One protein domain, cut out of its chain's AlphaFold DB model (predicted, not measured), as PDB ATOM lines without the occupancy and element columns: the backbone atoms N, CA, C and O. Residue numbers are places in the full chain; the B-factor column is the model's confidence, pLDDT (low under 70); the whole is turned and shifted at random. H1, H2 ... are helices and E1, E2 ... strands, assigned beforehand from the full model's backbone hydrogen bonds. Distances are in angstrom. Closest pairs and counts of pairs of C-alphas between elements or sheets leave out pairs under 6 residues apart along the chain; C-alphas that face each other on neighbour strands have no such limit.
ATOM      1  N   GLU A  10     235.593 306.341 311.598       40.84
ATOM      2  CA  GLU A  10     234.752 306.455 312.787       40.84
ATOM      3  C   GLU A  10     235.350 307.449 313.787       40.84
ATOM      4  O   GLU A  10     236.507 307.309 314.187       40.84
ATOM      5  N   ILE A  11     234.554 308.428 314.232       42.19
ATOM      6  CA  ILE A  11     234.874 309.257 315.398       42.19
ATOM      7  C   ILE A  11     233.862 308.936 316.490       42.19
ATOM      8  O   ILE A  11     232.784 309.517 316.636       42.19
ATOM      9  N   SER A  12     234.241 307.983 317.334       38.22
ATOM     10  CA  SER A  12     233.645 307.923 318.661       38.22
ATOM     11  C   SER A  12     233.848 309.297 319.302       38.22
ATOM     12  O   SER A  12     234.951 309.835 319.223       38.22
ATOM     13  N   CYS A  13     232.806 309.890 319.894       40.94
ATOM     14  CA  CYS A  13     232.828 311.264 320.415       40.94
ATOM     15  C   CYS A  13     233.924 311.556 321.439       40.94
ATOM     16  O   CYS A  13     233.962 312.655 321.969       40.94
ATOM     17  N   PHE A  14     234.769 310.590 321.781       42.69
ATOM     18  CA  PHE A  14     235.864 310.777 322.701       42.69
ATOM     19  C   PHE A  14     237.035 310.010 322.167       42.69
ATOM     20  O   PHE A  14     237.063 308.783 322.152       42.69
ATOM     21  N   SER A  15     237.989 310.811 321.723       50.44
ATOM     22  CA  SER A  15     239.385 310.497 321.910       50.44
ATOM     23  C   SER A  15     239.874 309.242 321.210       50.44
ATOM     24  O   SER A  15     240.857 308.685 321.659       50.44
ATOM     25  N   VAL A  16     239.217 308.769 320.155       45.12
ATOM     26  CA  VAL A  16     239.707 307.613 319.411       45.12
ATOM     27  C   VAL A  16     239.239 307.703 317.961       45.12
ATOM     28  O   VAL A  16     238.092 307.384 317.645       45.12
ATOM     29  N   LEU A  17     240.116 308.162 317.070       42.00
ATOM     30  CA  LEU A  17     239.883 308.122 315.623       42.00
ATOM     31  C   LEU A  17     240.555 306.862 315.071       42.00
ATOM     32  O   LEU A  17     241.783 306.787 315.004       42.00
ATOM     33  N   HIS A  18     239.745 305.866 314.719       47.00
ATOM     34  CA  HIS A  18     240.218 304.604 314.153       47.00
ATOM     35  C   HIS A  18     240.215 304.651 312.625       47.00
ATOM     36  O   HIS A  18     239.252 305.147 312.039       47.00
ATOM     37  N   PRO A  19     241.234 304.077 311.964       37.31
ATOM     38  CA  PRO A  19     241.215 303.949 310.515       37.31
ATOM     39  C   PRO A  19     240.206 302.895 310.016       37.31
ATOM     40  O   PRO A  19     239.626 303.119 308.966       37.31
ATOM     41  N   ASP A  20     239.951 301.797 310.760       39.75
ATOM     42  CA  ASP A  20     239.288 300.605 310.179       39.75
ATOM     43  C   ASP A  20     238.356 299.776 311.115       39.75
ATOM     44  O   ASP A  20     238.042 298.630 310.782       39.75
ATOM     45  N   ARG A  21     237.948 300.233 312.319       38.53
ATOM     46  CA  ARG A  21     237.210 299.359 313.276       38.53
ATOM     47  C   ARG A  21     236.130 300.030 314.132       38.53
ATOM     48  O   ARG A  21     236.369 301.075 314.723       38.53
ATOM     49  N   LEU A  22     235.021 299.294 314.292       40.88
ATOM     50  CA  LEU A  22     233.937 299.504 315.262       40.88
ATOM     51  C   LEU A  22     234.464 299.303 316.693       40.88
ATOM     52  O   LEU A  22     234.836 298.185 317.060       40.88
ATOM     53  N   VAL A  23     234.488 300.357 317.513       42.38
ATOM     54  CA  VAL A  23     234.896 300.256 318.933       42.38
ATOM     55  C   VAL A  23     233.683 300.183 319.863       42.38
ATOM     56  O   VAL A  23     232.662 300.820 319.621       42.38
ATOM     57  N   HIS A  24     233.788 299.432 320.955       36.28
ATOM     58  CA  HIS A  24     232.696 299.199 321.907       36.28
ATOM     59  C   HIS A  24     232.491 300.296 322.979       36.28
ATOM     60  O   HIS A  24     231.493 300.245 323.687       36.28
ATOM     61  N   GLU A  25     233.360 301.306 323.079       35.72
ATOM     62  CA  GLU A  25     233.330 302.353 324.122       35.72
ATOM     63  C   GLU A  25     233.814 303.714 323.575       35.72
ATOM     64  O   GLU A  25     234.506 303.764 322.559       35.72
ATOM     65  N   SER A  26     233.565 304.871 324.195       43.06
ATOM     66  CA  SER A  26     232.396 305.372 324.934       43.06
ATOM     67  C   SER A  26     232.571 306.873 325.138       43.06
ATOM     68  O   SER A  26     233.654 307.433 324.984       43.06
ATOM     69  N   VAL A  27     231.462 307.519 325.479       36.22
ATOM     70  CA  VAL A  27     231.320 308.962 325.554       36.22
ATOM     71  C   VAL A  27     231.972 309.564 326.831       36.22
ATOM     72  O   VAL A  27     231.339 309.559 327.879       36.22
ATOM     73  N   GLY A  28     233.219 310.047 326.798       46.72
ATOM     74  CA  GLY A  28     233.995 310.654 327.898       46.72
ATOM     75  C   GLY A  28     233.717 312.130 328.237       46.72
ATOM     76  O   GLY A  28     234.508 313.010 327.926       46.72
ATOM     77  N   LYS A  29     232.622 312.400 328.945       50.81
ATOM     78  CA  LYS A  29     232.295 313.705 329.559       50.81
ATOM     79  C   LYS A  29     233.511 314.460 330.166       50.81
ATOM     80  O   LYS A  29     234.469 313.810 330.584       50.81
ATOM     81  N   PRO A  30     233.457 315.802 330.313       57.69
ATOM     82  CA  PRO A  30     234.568 316.613 330.842       57.69
ATOM     83  C   PRO A  30     235.142 316.172 332.204       57.69
ATOM     84  O   PRO A  30     236.257 316.546 332.548       57.69
ATOM     85  N   ASP A  31     234.405 315.387 332.990       63.12
ATOM     86  CA  ASP A  31     234.831 314.834 334.278       63.12
ATOM     87  C   ASP A  31     235.611 313.506 334.181       63.12
ATOM     88  O   ASP A  31     236.166 313.042 335.178       63.12
ATOM     89  N   VAL A  32     235.694 312.890 332.999       71.00
ATOM     90  CA  VAL A  32     236.460 311.659 332.777       71.00
ATOM     91  C   VAL A  32     237.931 312.002 332.557       71.00
ATOM     92  O   VAL A  32     238.275 312.762 331.657       71.00
ATOM     93  N   THR A  33     238.811 311.422 333.373       79.38
ATOM     94  CA  THR A  33     240.269 311.546 333.222       79.38
ATOM     95  C   THR A  33     240.834 310.273 332.599       79.38
ATOM     96  O   THR A  33     240.593 309.177 333.101       79.38
ATOM     97  N   LEU A  34     241.598 310.419 331.520       77.88
ATOM     98  CA  LEU A  34     242.309 309.342 330.839       77.88
ATOM     99  C   LEU A  34     243.756 309.268 331.332       77.88
ATOM    100  O   LEU A  34     244.416 310.295 331.466       77.88
ATOM    101  N   ASN A  35     244.261 308.054 331.567       85.19
ATOM    102  CA  ASN A  35     245.688 307.808 331.778       85.19
ATOM    103  C   ASN A  35     246.358 307.532 330.423       85.19
ATOM    104  O   ASN A  35     246.254 306.429 329.887       85.19
ATOM    105  N   LEU A  36     247.025 308.545 329.866       83.31
ATOM    106  CA  LEU A  36     247.637 308.531 328.535       83.31
ATOM    107  C   LEU A  36     248.689 307.429 328.385       83.31
ATOM    108  O   LEU A  36     248.722 306.755 327.359       83.31
ATOM    109  N   ALA A  37     249.500 307.191 329.418       83.00
ATOM    110  CA  ALA A  37     250.529 306.153 329.392       83.00
ATOM    111  C   ALA A  37     249.939 304.733 329.302       83.00
ATOM    112  O   ALA A  37     250.557 303.841 328.719       83.00
ATOM    113  N   GLU A  38     248.742 304.524 329.855       81.19
ATOM    114  CA  GLU A  38     248.029 303.247 329.773       81.19
ATOM    115  C   GLU A  38     247.317 303.077 328.426       81.19
ATOM    116  O   GLU A  38     247.453 302.031 327.792       81.19
ATOM    117  N   VAL A  39     246.580 304.097 327.964       76.12
ATOM    118  CA  VAL A  39     245.789 303.991 326.721       76.12
ATOM    119  C   VAL A  39     246.653 304.024 325.462       76.12
ATOM    120  O   VAL A  39     246.317 303.383 324.470       76.12
ATOM    121  N   LEU A  40     247.800 304.706 325.514       78.31
ATOM    122  CA  LEU A  40     248.802 304.747 324.451       78.31
ATOM    123  C   LEU A  40     250.042 303.929 324.832       78.31
ATOM    124  O   LEU A  40     251.165 304.302 324.482       78.31
ATOM    125  N   ALA A  41     249.857 302.785 325.496       73.75
ATOM    126  CA  ALA A  41     250.950 301.869 325.806       73.75
ATOM    127  C   ALA A  41     251.606 301.322 324.524       73.75
ATOM    128  O   ALA A  41     250.947 300.765 323.642       73.75
ATOM    129  N   GLY A  42     252.926 301.472 324.408       71.44
ATOM    130  CA  GLY A  42     253.667 301.082 323.213       71.44
ATOM    131  C   GLY A  42     255.177 301.003 323.438       71.44
ATOM    132  O   GLY A  42     255.670 301.332 324.516       71.44
ATOM    133  N   PRO A  43     255.938 300.554 322.423       67.75
ATOM    134  CA  PRO A  43     257.390 300.394 322.523       67.75
ATOM    135  C   PRO A  43     258.151 301.725 322.660       67.75
ATOM    136  O   PRO A  43     259.315 301.717 323.054       67.75
ATOM    137  N   ALA A  44     257.516 302.854 322.337       77.19
ATOM    138  CA  ALA A  44     258.051 304.203 322.497       77.19
ATOM    139  C   ALA A  44     257.019 305.105 323.204       77.19
ATOM    140  O   ALA A  44     255.824 304.802 323.128       77.19
ATOM    141  N   PRO A  45     257.451 306.207 323.852       84.38
ATOM    142  CA  PRO A  45     256.538 307.181 324.445       84.38
ATOM    143  C   PRO A  45     255.542 307.736 323.422       84.38
ATOM    144  O   PRO A  45     255.874 307.888 322.241       84.38
ATOM    145  N   TYR A  46     254.338 308.061 323.886       89.44
ATOM    146  CA  TYR A  46     253.381 308.821 323.092       89.44
ATOM    147  C   TYR A  46     253.858 310.273 322.920       89.44
ATOM    148  O   TYR A  46     254.719 310.757 323.655       89.44
ATOM    149  N   ALA A  47     253.312 310.960 321.921       90.38
ATOM    150  CA  ALA A  47     253.528 312.380 321.682       90.38
ATOM    151  C   ALA A  47     252.197 313.126 321.725       90.38
ATOM    152  O   ALA A  47     251.168 312.577 321.328       90.38
ATOM    153  N   THR A  48     252.253 314.381 322.168       91.31
ATOM    154  CA  THR A  48     251.108 315.288 322.269       91.31
ATOM    155  C   THR A  48     251.299 316.466 321.322       91.31
ATOM    156  O   THR A  48     252.336 317.131 321.355       91.31
ATOM    157  N   LEU A  49     250.296 316.739 320.493       91.94
ATOM    158  CA  LEU A  49     250.172 317.961 319.706       91.94
ATOM    159  C   LEU A  49     249.116 318.847 320.361       91.94
ATOM    160  O   LEU A  49     248.003 318.392 320.614       91.94
ATOM    161  N   VAL A  50     249.453 320.108 320.622       90.44
ATOM    162  CA  VAL A  50     248.506 321.076 321.182       90.44
ATOM    163  C   VAL A  50     247.794 321.752 320.017       90.44
ATOM    164  O   VAL A  50     248.394 322.520 319.268       90.44
ATOM    165  N   LEU A  51     246.523 321.420 319.833       88.19
ATOM    166  CA  LEU A  51     245.667 322.006 318.810       88.19
ATOM    167  C   LEU A  51     245.111 323.363 319.295       88.19
ATOM    168  O   LEU A  51     245.597 323.963 320.256       88.19
ATOM    169  N   ALA A  52     244.093 323.880 318.606       81.75
ATOM    170  CA  ALA A  52     243.396 325.090 319.035       81.75
ATOM    171  C   ALA A  52     242.626 324.874 320.352       81.75
ATOM    172  O   ALA A  52     242.264 323.751 320.701       81.75
ATOM    173  N   ASP A  53     242.373 325.973 321.067       77.19
ATOM    174  CA  ASP A  53     241.475 326.033 322.230       77.19
ATOM    175  C   ASP A  53     241.826 325.072 323.385       77.19
ATOM    176  O   ASP A  53     240.978 324.698 324.187       77.19
ATOM    177  N   GLY A  54     243.105 324.694 323.507       76.38
ATOM    178  CA  GLY A  54     243.578 323.809 324.578       76.38
ATOM    179  C   GLY A  54     243.216 322.336 324.376       76.38
ATOM    180  O   GLY A  54     243.349 321.550 325.315       76.38
ATOM    181  N   ILE A  55     242.772 321.965 323.171       86.69
ATOM    182  CA  ILE A  55     242.566 320.574 322.772       86.69
ATOM    183  C   ILE A  55     243.924 319.944 322.470       86.69
ATOM    184  O   ILE A  55     244.749 320.520 321.762       86.69
ATOM    185  N   GLU A  56     244.146 318.736 322.964       90.69
ATOM    186  CA  GLU A  56     245.379 317.985 322.757       90.69
ATOM    187  C   GLU A  56     245.110 316.733 321.915       90.69
ATOM    188  O   GLU A  56     244.107 316.049 322.104       90.69
ATOM    189  N   LEU A  57     245.999 316.446 320.959       91.00
ATOM    190  CA  LEU A  57     246.021 315.220 320.162       91.00
ATOM    191  C   LEU A  57     247.214 314.368 320.582       91.00
ATOM    192  O   LEU A  57     248.365 314.734 320.355       91.00
ATOM    193  N   HIS A  58     246.939 313.192 321.125       90.19
ATOM    194  CA  HIS A  58     247.924 312.223 321.569       90.19
ATOM    195  C   HIS A  58     248.013 311.054 320.594       90.19
ATOM    196  O   HIS A  58     247.002 310.456 320.220       90.19
ATOM    197  N   HIS A  59     249.227 310.703 320.185       89.75
ATOM    198  CA  HIS A  59     249.460 309.602 319.255       89.75
ATOM    199  C   HIS A  59     250.763 308.870 319.571       89.75
ATOM    200  O   HIS A  59     251.637 309.404 320.248       89.75
ATOM    201  N   GLN A  60     250.930 307.653 319.050       89.75
ATOM    202  CA  GLN A  60     252.200 306.925 319.117       89.75
ATOM    203  C   GLN A  60     253.049 307.207 317.867       89.75
ATOM    204  O   GLN A  60     252.709 306.717 316.786       89.75
ATOM    205  N   PRO A  61     254.183 307.932 317.963       88.50
ATOM    206  CA  PRO A  61     255.025 308.222 316.797       88.50
ATOM    207  C   PRO A  61     255.614 306.966 316.146       88.50
ATOM    208  O   PRO A  61     255.853 306.941 314.943       88.50
ATOM    209  N   ALA A  62     255.838 305.916 316.941       86.81
ATOM    210  CA  ALA A  62     256.374 304.637 316.483       86.81
ATOM    211  C   ALA A  62     255.290 303.647 316.012       86.81
ATOM    212  O   ALA A  62     255.608 302.482 315.767       86.81
ATOM    213  N   SER A  63     254.025 304.074 315.906       85.81
ATOM    214  CA  SER A  63     252.939 303.197 315.473       85.81
ATOM    215  C   SER A  63     253.197 302.644 314.069       85.81
ATOM    216  O   SER A  63     253.469 303.384 313.122       85.81
ATOM    217  N   THR A  64     253.092 301.321 313.930       85.94
ATOM    218  CA  THR A  64     253.182 300.617 312.641       85.94
ATOM    219  C   THR A  64     251.827 300.481 311.949       85.94
ATOM    220  O   THR A  64     251.734 299.851 310.896       85.94
ATOM    221  N   GLU A  65     250.768 301.030 312.545       85.56
ATOM    222  CA  GLU A  65     249.418 301.001 311.993       85.56
ATOM    223  C   GLU A  65     249.283 301.877 310.725       85.56
ATOM    224  O   GLU A  65     250.181 302.676 310.393       85.56
ATOM    225  N   PRO A  66     248.173 301.725 309.973       84.31
ATOM    226  CA  PRO A  66     247.868 302.581 308.832       84.31
ATOM    227  C   PRO A  66     247.878 304.074 309.179       84.31
ATOM    228  O   PRO A  66     247.703 304.476 310.328       84.31
ATOM    229  N   VAL A  67     248.091 304.912 308.162       85.50
ATOM    230  CA  VAL A  67     248.056 306.371 308.332       85.50
ATOM    231  C   VAL A  67     246.647 306.802 308.707       85.50
ATOM    232  O   VAL A  67     245.677 306.465 308.028       85.50
ATOM    233  N   ASN A  68     246.558 307.610 309.754       85.75
ATOM    234  CA  ASN A  68     245.324 308.248 310.155       85.75
ATOM    235  C   ASN A  68     245.190 309.580 309.413       85.75
ATOM    236  O   ASN A  68     245.626 310.630 309.881       85.75
ATOM    237  N   THR A  69     244.641 309.512 308.202       84.50
ATOM    238  CA  THR A  69     244.612 310.655 307.275       84.50
ATOM    239  C   THR A  69     243.785 311.830 307.797       84.50
ATOM    240  O   THR A  69     244.142 312.977 307.542       84.50
ATOM    241  N   VAL A  70     242.724 311.568 308.567       84.56
ATOM    242  CA  VAL A  70     241.909 312.616 309.197       84.56
ATOM    243  C   VAL A  70     242.660 313.260 310.370       84.56
ATOM    244  O   VAL A  70     242.645 314.483 310.480       84.56
ATOM    245  N   ALA A  71     243.374 312.484 311.198       87.88
ATOM    246  CA  ALA A  71     244.212 313.036 312.269       87.88
ATOM    247  C   ALA A  71     245.357 313.893 311.714       87.88
ATOM    248  O   ALA A  71     245.605 314.984 312.219       87.88
ATOM    249  N   ALA A  72     246.021 313.418 310.656       90.12
ATOM    250  CA  ALA A  72     247.064 314.169 309.963       90.12
ATOM    251  C   ALA A  72     246.517 315.493 309.405       90.12
ATOM    252  O   ALA A  72     247.085 316.548 309.656       90.12
ATOM    253  N   ALA A  73     245.355 315.469 308.743       88.50
ATOM    254  CA  ALA A  73     244.717 316.684 308.235       88.50
ATOM    255  C   ALA A  73     244.268 317.648 309.354       88.50
ATOM    256  O   ALA A  73     244.297 318.865 309.164       88.50
ATOM    257  N   LEU A  74     243.853 317.127 310.515       90.50
ATOM    258  CA  LEU A  74     243.554 317.940 311.696       90.50
ATOM    259  C   LEU A  74     244.816 318.635 312.218       90.50
ATOM    260  O   LEU A  74     244.795 319.841 312.449       90.50
ATOM    261  N   ALA A  75     245.912 317.893 312.345       91.00
ATOM    262  CA  ALA A  75     247.195 318.421 312.782       91.00
ATOM    263  C   ALA A  75     247.768 319.453 311.789       91.00
ATOM    264  O   ALA A  75     248.188 320.528 312.218       91.00
ATOM    265  N   ASP A  76     247.683 319.203 310.477       90.69
ATOM    266  CA  ASP A  76     248.057 320.167 309.430       90.69
ATOM    267  C   ASP A  76     247.256 321.478 309.567       90.69
ATOM    268  O   ASP A  76     247.820 322.571 309.525       90.69
ATOM    269  N   ARG A  77     245.938 321.406 309.825       88.50
ATOM    270  CA  ARG A  77     245.112 322.608 310.074       88.50
ATOM    271  C   ARG A  77     245.524 323.383 311.325       88.50
ATOM    272  O   ARG A  77     245.248 324.579 311.406       88.50
ATOM    273  N   SER A  78     246.173 322.723 312.275       87.69
ATOM    274  CA  SER A  78     246.742 323.338 313.475       87.69
ATOM    275  C   SER A  78     248.212 323.754 313.304       87.69
ATOM    276  O   SER A  78     248.832 324.173 314.276       87.69
ATOM    277  N   GLY A  79     248.764 323.694 312.086       89.62
ATOM    278  CA  GLY A  79     250.124 324.138 311.767       89.62
ATOM    279  C   GLY A  79     251.208 323.069 311.931       89.62
ATOM    280  O   GLY A  79     252.395 323.392 311.882       89.62
ATOM    281  N   TYR A  80     250.826 321.803 312.116       88.94
ATOM    282  CA  TYR A  80     251.741 320.662 312.201       88.94
ATOM    283  C   TYR A  80     251.883 319.957 310.843       88.94
ATOM    284  O   TYR A  80     251.546 318.778 310.706       88.94
ATOM    285  N   ASP A  81     252.388 320.698 309.854       82.62
ATOM    286  CA  ASP A  81     252.477 320.268 308.454       82.62
ATOM    287  C   ASP A  81     253.217 318.934 308.272       82.62
ATOM    288  O   ASP A  81     254.365 318.757 308.695       82.62
ATOM    289  N   GLY A  82     252.583 318.005 307.553       73.88
ATOM    290  CA  GLY A  82     253.191 316.734 307.164       73.88
ATOM    291  C   GLY A  82     253.347 315.758 308.326       73.88
ATOM    292  O   GLY A  82     254.165 314.834 308.256       73.88
ATOM    293  N   SER A  83     252.572 315.949 309.395       71.94
ATOM    294  CA  SER A  83     252.518 315.023 310.518       71.94
ATOM    295  C   SER A  83     252.011 313.660 310.023       71.94
ATOM    296  O   SER A  83     250.838 313.443 309.731       71.94
ATOM    297  N   GLY A  84     252.933 312.707 309.858       79.69
ATOM    298  CA  GLY A  84     252.645 311.336 309.431       79.69
ATOM    299  C   GLY A  84     251.965 310.523 310.531       79.69
ATOM    300  O   GLY A  84     252.483 309.478 310.921       79.69
ATOM    301  N   ILE A  85     250.848 311.025 311.063       88.94
ATOM    302  CA  ILE A  85     250.126 310.447 312.191       88.94
ATOM    303  C   ILE A  85     249.563 309.087 311.781       88.94
ATOM    304  O   ILE A  85     248.897 308.937 310.753       88.94
ATOM    305  N   ARG A  86     249.871 308.071 312.585       88.19
ATOM    306  CA  ARG A  86     249.533 306.671 312.329       88.19
ATOM    307  C   ARG A  86     248.717 306.090 313.460       88.19
ATOM    308  O   ARG A  86     248.923 306.436 314.621       88.19
ATOM    309  N   GLY A  87     247.857 305.155 313.080       82.50
ATOM    310  CA  GLY A  87     247.016 304.404 313.983       82.50
ATOM    311  C   GLY A  87     246.022 305.260 314.739       82.50
ATOM    312  O   GLY A  87     245.603 306.340 314.311       82.50
ATOM    313  N   VAL A  88     245.631 304.721 315.875       79.25
ATOM    314  CA  VAL A  88     244.686 305.329 316.795       79.25
ATOM    315  C   VAL A  88     245.259 306.594 317.439       79.25
ATOM    316  O   VAL A  88     246.411 306.607 317.873       79.25
ATOM    317  N   VAL A  89     244.442 307.646 317.530       83.88
ATOM    318  CA  VAL A  89     244.792 308.890 318.239       83.88
ATOM    319  C   VAL A  89     243.754 309.265 319.276       83.88
ATOM    320  O   VAL A  89     242.566 309.030 319.055       83.88
ATOM    321  N   HIS A  90     244.208 309.916 320.348       84.31
ATOM    322  CA  HIS A  90     243.363 310.426 321.416       84.31
ATOM    323  C   HIS A  90     243.277 311.946 321.417       84.31
ATOM    324  O   HIS A  90     244.278 312.619 321.258       84.31
ATOM    325  N   LEU A  91     242.065 312.473 321.569       86.00
ATOM    326  CA  LEU A  91     241.732 313.896 321.573       86.00
ATOM    327  C   LEU A  91     241.123 314.244 322.925       86.00
ATOM    328  O   LEU A  91     240.093 313.668 323.285       86.00
ATOM    329  N   THR A  92     241.742 315.142 323.672       84.75
ATOM    330  CA  THR A  92     241.338 315.481 325.043       84.75
ATOM    331  C   THR A  92     241.376 316.989 325.262       84.75
ATOM    332  O   THR A  92     241.828 317.737 324.395       84.75
ATOM    333  N   GLY A  93     240.908 317.442 326.427       83.69
ATOM    334  CA  GLY A  93     241.294 318.756 326.932       83.69
ATOM    335  C   GLY A  93     242.761 318.750 327.372       83.69
ATOM    336  O   GLY A  93     243.481 317.768 327.162       83.69
ATOM    337  N   SER A  94     243.204 319.832 328.013       82.81
ATOM    338  CA  SER A  94     244.611 319.942 328.398       82.81
ATOM    339  C   SER A  94     245.023 318.919 329.460       82.81
ATOM    340  O   SER A  94     244.325 318.726 330.458       82.81
ATOM    341  N   SER A  95     246.189 318.299 329.263       79.81
ATOM    342  CA  SER A  95     246.822 317.375 330.215       79.81
ATOM    343  C   SER A  95     247.718 318.071 331.245       79.81
ATOM    344  O   SER A  95     248.143 317.448 332.223       79.81
ATOM    345  N   GLY A  96     248.017 319.361 331.050       77.94
ATOM    346  CA  GLY A  96     248.850 320.149 331.963       77.94
ATOM    347  C   GLY A  96     250.255 319.574 332.172       77.94
ATOM    348  O   GLY A  96     250.761 319.622 333.293       77.94
ATOM    349  N   ASP A  97     250.852 319.001 331.123       76.75
ATOM    350  CA  ASP A  97     252.146 318.299 331.146       76.75
ATOM    351  C   ASP A  97     252.174 317.040 332.040       76.75
ATOM    352  O   ASP A  97     253.228 316.634 332.537       76.75
ATOM    353  N   THR A  98     251.021 316.401 332.256       85.38
ATOM    354  CA  THR A  98     250.912 315.132 332.993       85.38
ATOM    355  C   THR A  98     250.460 313.990 332.085       85.38
ATOM    356  O   THR A  98     249.890 314.215 331.022       85.38
ATOM    357  N   ASP A  99     250.631 312.742 332.530       85.62
ATOM    358  CA  ASP A  99     250.043 311.572 331.855       85.62
ATOM    359  C   ASP A  99     248.519 311.465 332.058       85.62
ATOM    360  O   ASP A  99     247.900 310.481 331.651       85.62
ATOM    361  N   HIS A 100     247.896 312.454 332.699       84.62
ATOM    362  CA  HIS A 100     246.469 312.489 332.970       84.62
ATOM    363  C   HIS A 100     245.811 313.609 332.171       84.62
ATOM    364  O   HIS A 100     246.003 314.789 332.452       84.62
ATOM    365  N   ALA A 101     244.991 313.232 331.194       84.12
ATOM    366  CA  ALA A 101     244.248 314.180 330.378       84.12
ATOM    367  C   ALA A 101     242.762 314.141 330.721       84.12
ATOM    368  O   ALA A 101     242.147 313.072 330.759       84.12
ATOM    369  N   VAL A 102     242.177 315.310 330.969       80.88
ATOM    370  CA  VAL A 102     240.737 315.436 331.209       80.88
ATOM    371  C   VAL A 102     239.967 315.453 329.891       80.88
ATOM    372  O   VAL A 102     240.471 315.887 328.853       80.88
ATOM    373  N   GLY A 103     238.721 314.987 329.932       76.44
ATOM    374  CA  GLY A 103     237.778 315.148 328.835       76.44
ATOM    375  C   GLY A 103     237.560 316.619 328.462       76.44
ATOM    376  O   GLY A 103     237.987 317.548 329.148       76.44
ATOM    377  N   MET A 104     236.875 316.838 327.347       77.81
ATOM    378  CA  MET A 104     236.565 318.181 326.848       77.81
ATOM    379  C   MET A 104     235.225 318.673 327.380       77.81
ATOM    380  O   MET A 104     234.334 317.871 327.672       77.81
ATOM    381  N   THR A 105     235.050 319.993 327.456       75.50
ATOM    382  CA  THR A 105     233.716 320.565 327.672       75.50
ATOM    383  C   THR A 105     232.820 320.309 326.457       75.50
ATOM    384  O   THR A 105     233.312 320.080 325.350       75.50
ATOM    385  N   ASP A 106     231.496 320.390 326.629       71.44
ATOM    386  CA  ASP A 106     230.556 320.244 325.507       71.44
ATOM    387  C   ASP A 106     230.825 321.275 324.392       71.44
ATOM    388  O   ASP A 106     230.681 320.965 323.212       71.44
ATOM    389  N   GLY A 107     231.247 322.492 324.753       73.75
ATOM    390  CA  GLY A 107     231.574 323.552 323.793       73.75
ATOM    391  C   GLY A 107     232.827 323.247 322.969       73.75
ATOM    392  O   GLY A 107     232.801 323.371 321.740       73.75
ATOM    393  N   ASP A 108     233.895 322.794 323.628       78.12
ATOM    394  CA  ASP A 108     235.150 322.429 322.956       78.12
ATOM    395  C   ASP A 108     234.939 321.202 322.065       78.12
ATOM    396  O   ASP A 108     235.383 321.165 320.917       78.12
ATOM    397  N   PHE A 109     234.167 320.227 322.557       76.62
ATOM    398  CA  PHE A 109     233.793 319.050 321.787       76.62
ATOM    399  C   PHE A 109     233.009 319.415 320.518       76.62
ATOM    400  O   PHE A 109     233.315 318.900 319.443       76.62
ATOM    401  N   MET A 110     232.012 320.302 320.611       74.69
ATOM    402  CA  MET A 110     231.233 320.719 319.438       74.69
ATOM    403  C   MET A 110     232.102 321.446 318.407       74.69
ATOM    404  O   MET A 110     232.012 321.140 317.219       74.69
ATOM    405  N   SER A 111     232.993 322.330 318.857       81.19
ATOM    406  CA  SER A 111     233.939 323.039 317.983       81.19
ATOM    407  C   SER A 111     234.889 322.070 317.268       81.19
ATOM    408  O   SER A 111     235.072 322.141 316.049       81.19
ATOM    409  N   LEU A 112     235.435 321.096 318.003       82.56
ATOM    410  CA  LEU A 112     236.262 320.025 317.445       82.56
ATOM    411  C   LEU A 112     235.489 319.176 316.432       82.56
ATOM    412  O   LEU A 112     236.010 318.851 315.364       82.56
ATOM    413  N   TYR A 113     234.245 318.822 316.751       77.69
ATOM    414  CA  TYR A 113     233.397 318.019 315.880       77.69
ATOM    415  C   TYR A 113     233.086 318.743 314.567       77.69
ATOM    416  O   TYR A 113     233.181 318.137 313.501       77.69
ATOM    417  N   GLU A 114     232.771 320.038 314.606       80.69
ATOM    418  CA  GLU A 114     232.561 320.855 313.405       80.69
ATOM    419  C   GLU A 114     233.826 320.938 312.537       80.69
ATOM    420  O   GLU A 114     233.756 320.818 311.306       80.69
ATOM    421  N   LEU A 115     234.997 321.074 313.167       84.69
ATOM    422  CA  LEU A 115     236.284 321.077 312.477       84.69
ATOM    423  C   LEU A 115     236.567 319.732 311.793       84.69
ATOM    424  O   LEU A 115     236.902 319.698 310.606       84.69
ATOM    425  N   LEU A 116     236.387 318.625 312.512       82.88
ATOM    426  CA  LEU A 116     236.529 317.271 311.980       82.88
ATOM    427  C   LEU A 116     235.529 317.010 310.849       82.88
ATOM    428  O   LEU A 116     235.915 316.500 309.800       82.88
ATOM    429  N   ALA A 117     234.272 317.433 311.001       78.50
ATOM    430  CA  ALA A 117     233.253 317.308 309.963       78.50
ATOM    431  C   ALA A 117     233.664 318.065 308.693       78.50
ATOM    432  O   ALA A 117     233.537 317.546 307.583       78.50
ATOM    433  N   SER A 118     234.211 319.274 308.845       83.12
ATOM    434  CA  SER A 118     234.762 320.058 307.740       83.12
ATOM    435  C   SER A 118     235.925 319.342 307.040       83.12
ATOM    436  O   SER A 118     235.962 319.313 305.809       83.12
ATOM    437  N   ILE A 119     236.860 318.753 307.793       84.88
ATOM    438  CA  ILE A 119     237.985 317.976 307.244       84.88
ATOM    439  C   ILE A 119     237.468 316.768 306.461       84.88
ATOM    440  O   ILE A 119     237.791 316.614 305.281       84.88
ATOM    441  N   CYS A 120     236.614 315.955 307.084       78.75
ATOM    442  CA  CYS A 120     236.046 314.757 306.478       78.75
ATOM    443  C   CYS A 120     235.272 315.077 305.190       78.75
ATOM    444  O   CYS A 120     235.479 314.419 304.170       78.75
ATOM    445  N   ASN A 121     234.475 316.153 305.188       77.69
ATOM    446  CA  ASN A 121     233.756 316.618 304.000       77.69
ATOM    447  C   ASN A 121     234.698 316.986 302.842       77.69
ATOM    448  O   ASN A 121     234.433 316.608 301.702       77.69
ATOM    449  N   VAL A 122     235.803 317.694 303.114       82.38
ATOM    450  CA  VAL A 122     236.810 318.037 302.088       82.38
ATOM    451  C   VAL A 122     237.490 316.782 301.539       82.38
ATOM    452  O   VAL A 122     237.755 316.691 300.340       82.38
ATOM    453  N   MET A 123     237.745 315.803 302.404       78.50
ATOM    454  CA  MET A 123     238.377 314.535 302.040       78.50
ATOM    455  C   MET A 123     237.416 313.551 301.355       78.50
ATOM    456  O   MET A 123     237.869 312.556 300.793       78.50
ATOM    457  N   GLY A 124     236.106 313.824 301.360       70.31
ATOM    458  CA  GLY A 124     235.086 312.923 300.818       70.31
ATOM    459  C   GLY A 124     234.902 311.651 301.647       70.31
ATOM    460  O   GLY A 124     234.479 310.631 301.104       70.31
ATOM    461  N   VAL A 125     235.237 311.706 302.939       66.69
ATOM    462  CA  VAL A 125     235.055 310.604 303.888       66.69
ATOM    463  C   VAL A 125     233.925 310.934 304.850       66.69
ATOM    464  O   VAL A 125     233.672 312.097 305.170       66.69
ATOM    465  N   ARG A 126     233.224 309.906 305.323       65.56
ATOM    466  CA  ARG A 126     232.158 310.097 306.302       65.56
ATOM    467  C   ARG A 126     232.740 310.169 307.704       65.56
ATOM    468  O   ARG A 126     233.556 309.331 308.058       65.56
ATOM    469  N   LEU A 127     232.275 311.144 308.477       67.31
ATOM    470  CA  LEU A 127     232.537 311.258 309.903       67.31
ATOM    471  C   LEU A 127     231.403 310.576 310.664       67.31
ATOM    472  O   LEU A 127     230.266 311.041 310.571       67.31
ATOM    473  N   TRP A 128     231.687 309.488 311.381       65.06
ATOM    474  CA  TRP A 128     230.679 308.889 312.257       65.06
ATOM    475  C   TRP A 128     230.755 309.438 313.662       65.06
ATOM    476  O   TRP A 128     231.854 309.654 314.149       65.06
ATOM    477  N   ARG A 129     229.595 309.624 314.298       69.06
ATOM    478  CA  ARG A 129     229.454 310.003 315.705       69.06
ATOM    479  C   ARG A 129     228.765 308.874 316.469       69.06
ATOM    480  O   ARG A 129     227.678 308.446 316.074       69.06
ATOM    481  N   LYS A 130     229.343 308.422 317.586       66.81
ATOM    482  CA  LYS A 130     228.638 307.523 318.516       66.81
ATOM    483  C   LYS A 130     227.690 308.290 319.420       66.81
ATOM    484  O   LYS A 130     228.066 309.308 319.992       66.81
ATOM    485  N   ILE A 131     226.473 307.783 319.558       67.75
ATOM    486  CA  ILE A 131     225.406 308.421 320.332       67.75
ATOM    487  C   ILE A 131     224.807 307.377 321.276       67.75
ATOM    488  O   ILE A 131     224.583 306.236 320.870       67.75
ATOM    489  N   ARG A 132     224.556 307.740 322.537       68.00
ATOM    490  CA  ARG A 132     223.853 306.871 323.490       68.00
ATOM    491  C   ARG A 132     222.355 306.880 323.201       68.00
ATOM    492  O   ARG A 132     221.821 307.930 322.862       68.00
TER     493      ARG A 132
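AT A GLANCE: This is residues 10 to 132 of the 220 residues of an uncharacterized protein of Streptomyces sp. SN-593 (UniProt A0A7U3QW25). Two small three-stranded sheets stand edge to edge, with E6 of one beside E2 of the other, and two helices, H2 and H3, lie next to this row of strands, H2 by the sheet E4, E5, E6 and H3 by E8 and E1. A separate pair of short strands, E3 and E7, with the one-turn helix H1 following E3, makes a further part, and the long link of residues 19 to 32 loops round the outside. The printed part has 123 residues with three named helices and eight named strands, in the order E1 E2 E3 H1 E4 E5 H2 E6 E7 H3 E8; under half of the residues are in named elements, and the class is mixed, helices and strands. The sheet E4, E5, E6 is antiparallel throughout, the sheet E2, E1, E8 is mixed, and the pair E3, E7 is antiparallel. The whole is compact, with a radius of gyration of the C-alphas of 13.2 A, and rounded, with spans of 35 by 31 by 30 A.

HOW THE PARTS SIT: The sheet E4, residues 47 to 50, E5, residues 56 to 59, and E6, residues 89 to 92, has E5 as its inner strand. E4 and E5 form an antiparallel hairpin, with N 49 and O 57 at 2.8 A and N 47 and O 59 at 2.8 A within hydrogen-bond range. E5 and E6 are antiparallel at 158 degrees, with N 58 and O 90 at 2.7 A. E2, residues 16 to 18, and E6 have 6 pairs of C-alphas within 8 A; the closest are those of Val 16 and His 90, 5.0 A apart. E2 and E1, residues 10 to 12, form an antiparallel hairpin at 164 degrees with no backbone N and O within hydrogen-bond range; C-alphas 17 and 11 face each other at 5.1 A. E1 and E8, residues 127 to 131, are parallel, with N 11 and O 128 at 3.0 A. H2, residues 69 to 77, only grazes the sheet E4, E5, E6 with its residues 71 to 75; its closest C-alphas to E6 are those of Ala 71 and Val 89, 7.3 A. H3, residues 106 to 123, touches H2 with residues 115 to 120 alone, closest at the C-alphas of Val 70 and Cys 120, 6.8 A. They run opposite ways at a steep tilt of 69.7 degrees, only just short of about perpendicular. H3 only grazes the sheet E2, E1, E8 with its residues 113 to 121. E3, residues 33 to 35, and E7, residues 100 to 102, are antiparallel, with N 34 and O 101 at 2.8 A. H1, residues 36 to 39, only grazes the sheet E4, E5, E6; it is apart from H2 and H3. In H2 and H3 every O i to N i+4 pair is within hydrogen-bond range; H1 is too short for such a pair.

IN THESE COORDINATES: E1 begins at C-alpha 10, (234.752, 306.455, 312.787). E4, E5 and E6 measure 10.1, 10.0 and 10.1 A from first to last C-alpha, and H2 measures 12.3 A. H3, the longest helix, runs 25.4 A from C-alpha 106 at (230.556, 320.244, 325.507) to C-alpha 123 at (238.377, 314.535, 302.040). E8 measures 12.9 A and ends at C-alpha 131, (225.406, 308.421, 320.332).

THE WHOLE: The C-alphas of Thr 98 and Gly 124 are the farthest apart, 35.9 A. The printed part has no cut. The links E2 to E3 and H2 to E6 are long. Mean pLDDT of the printed part is 74.7; residues 10 to 31, residue 43 and residues 125 to 132 are under 70.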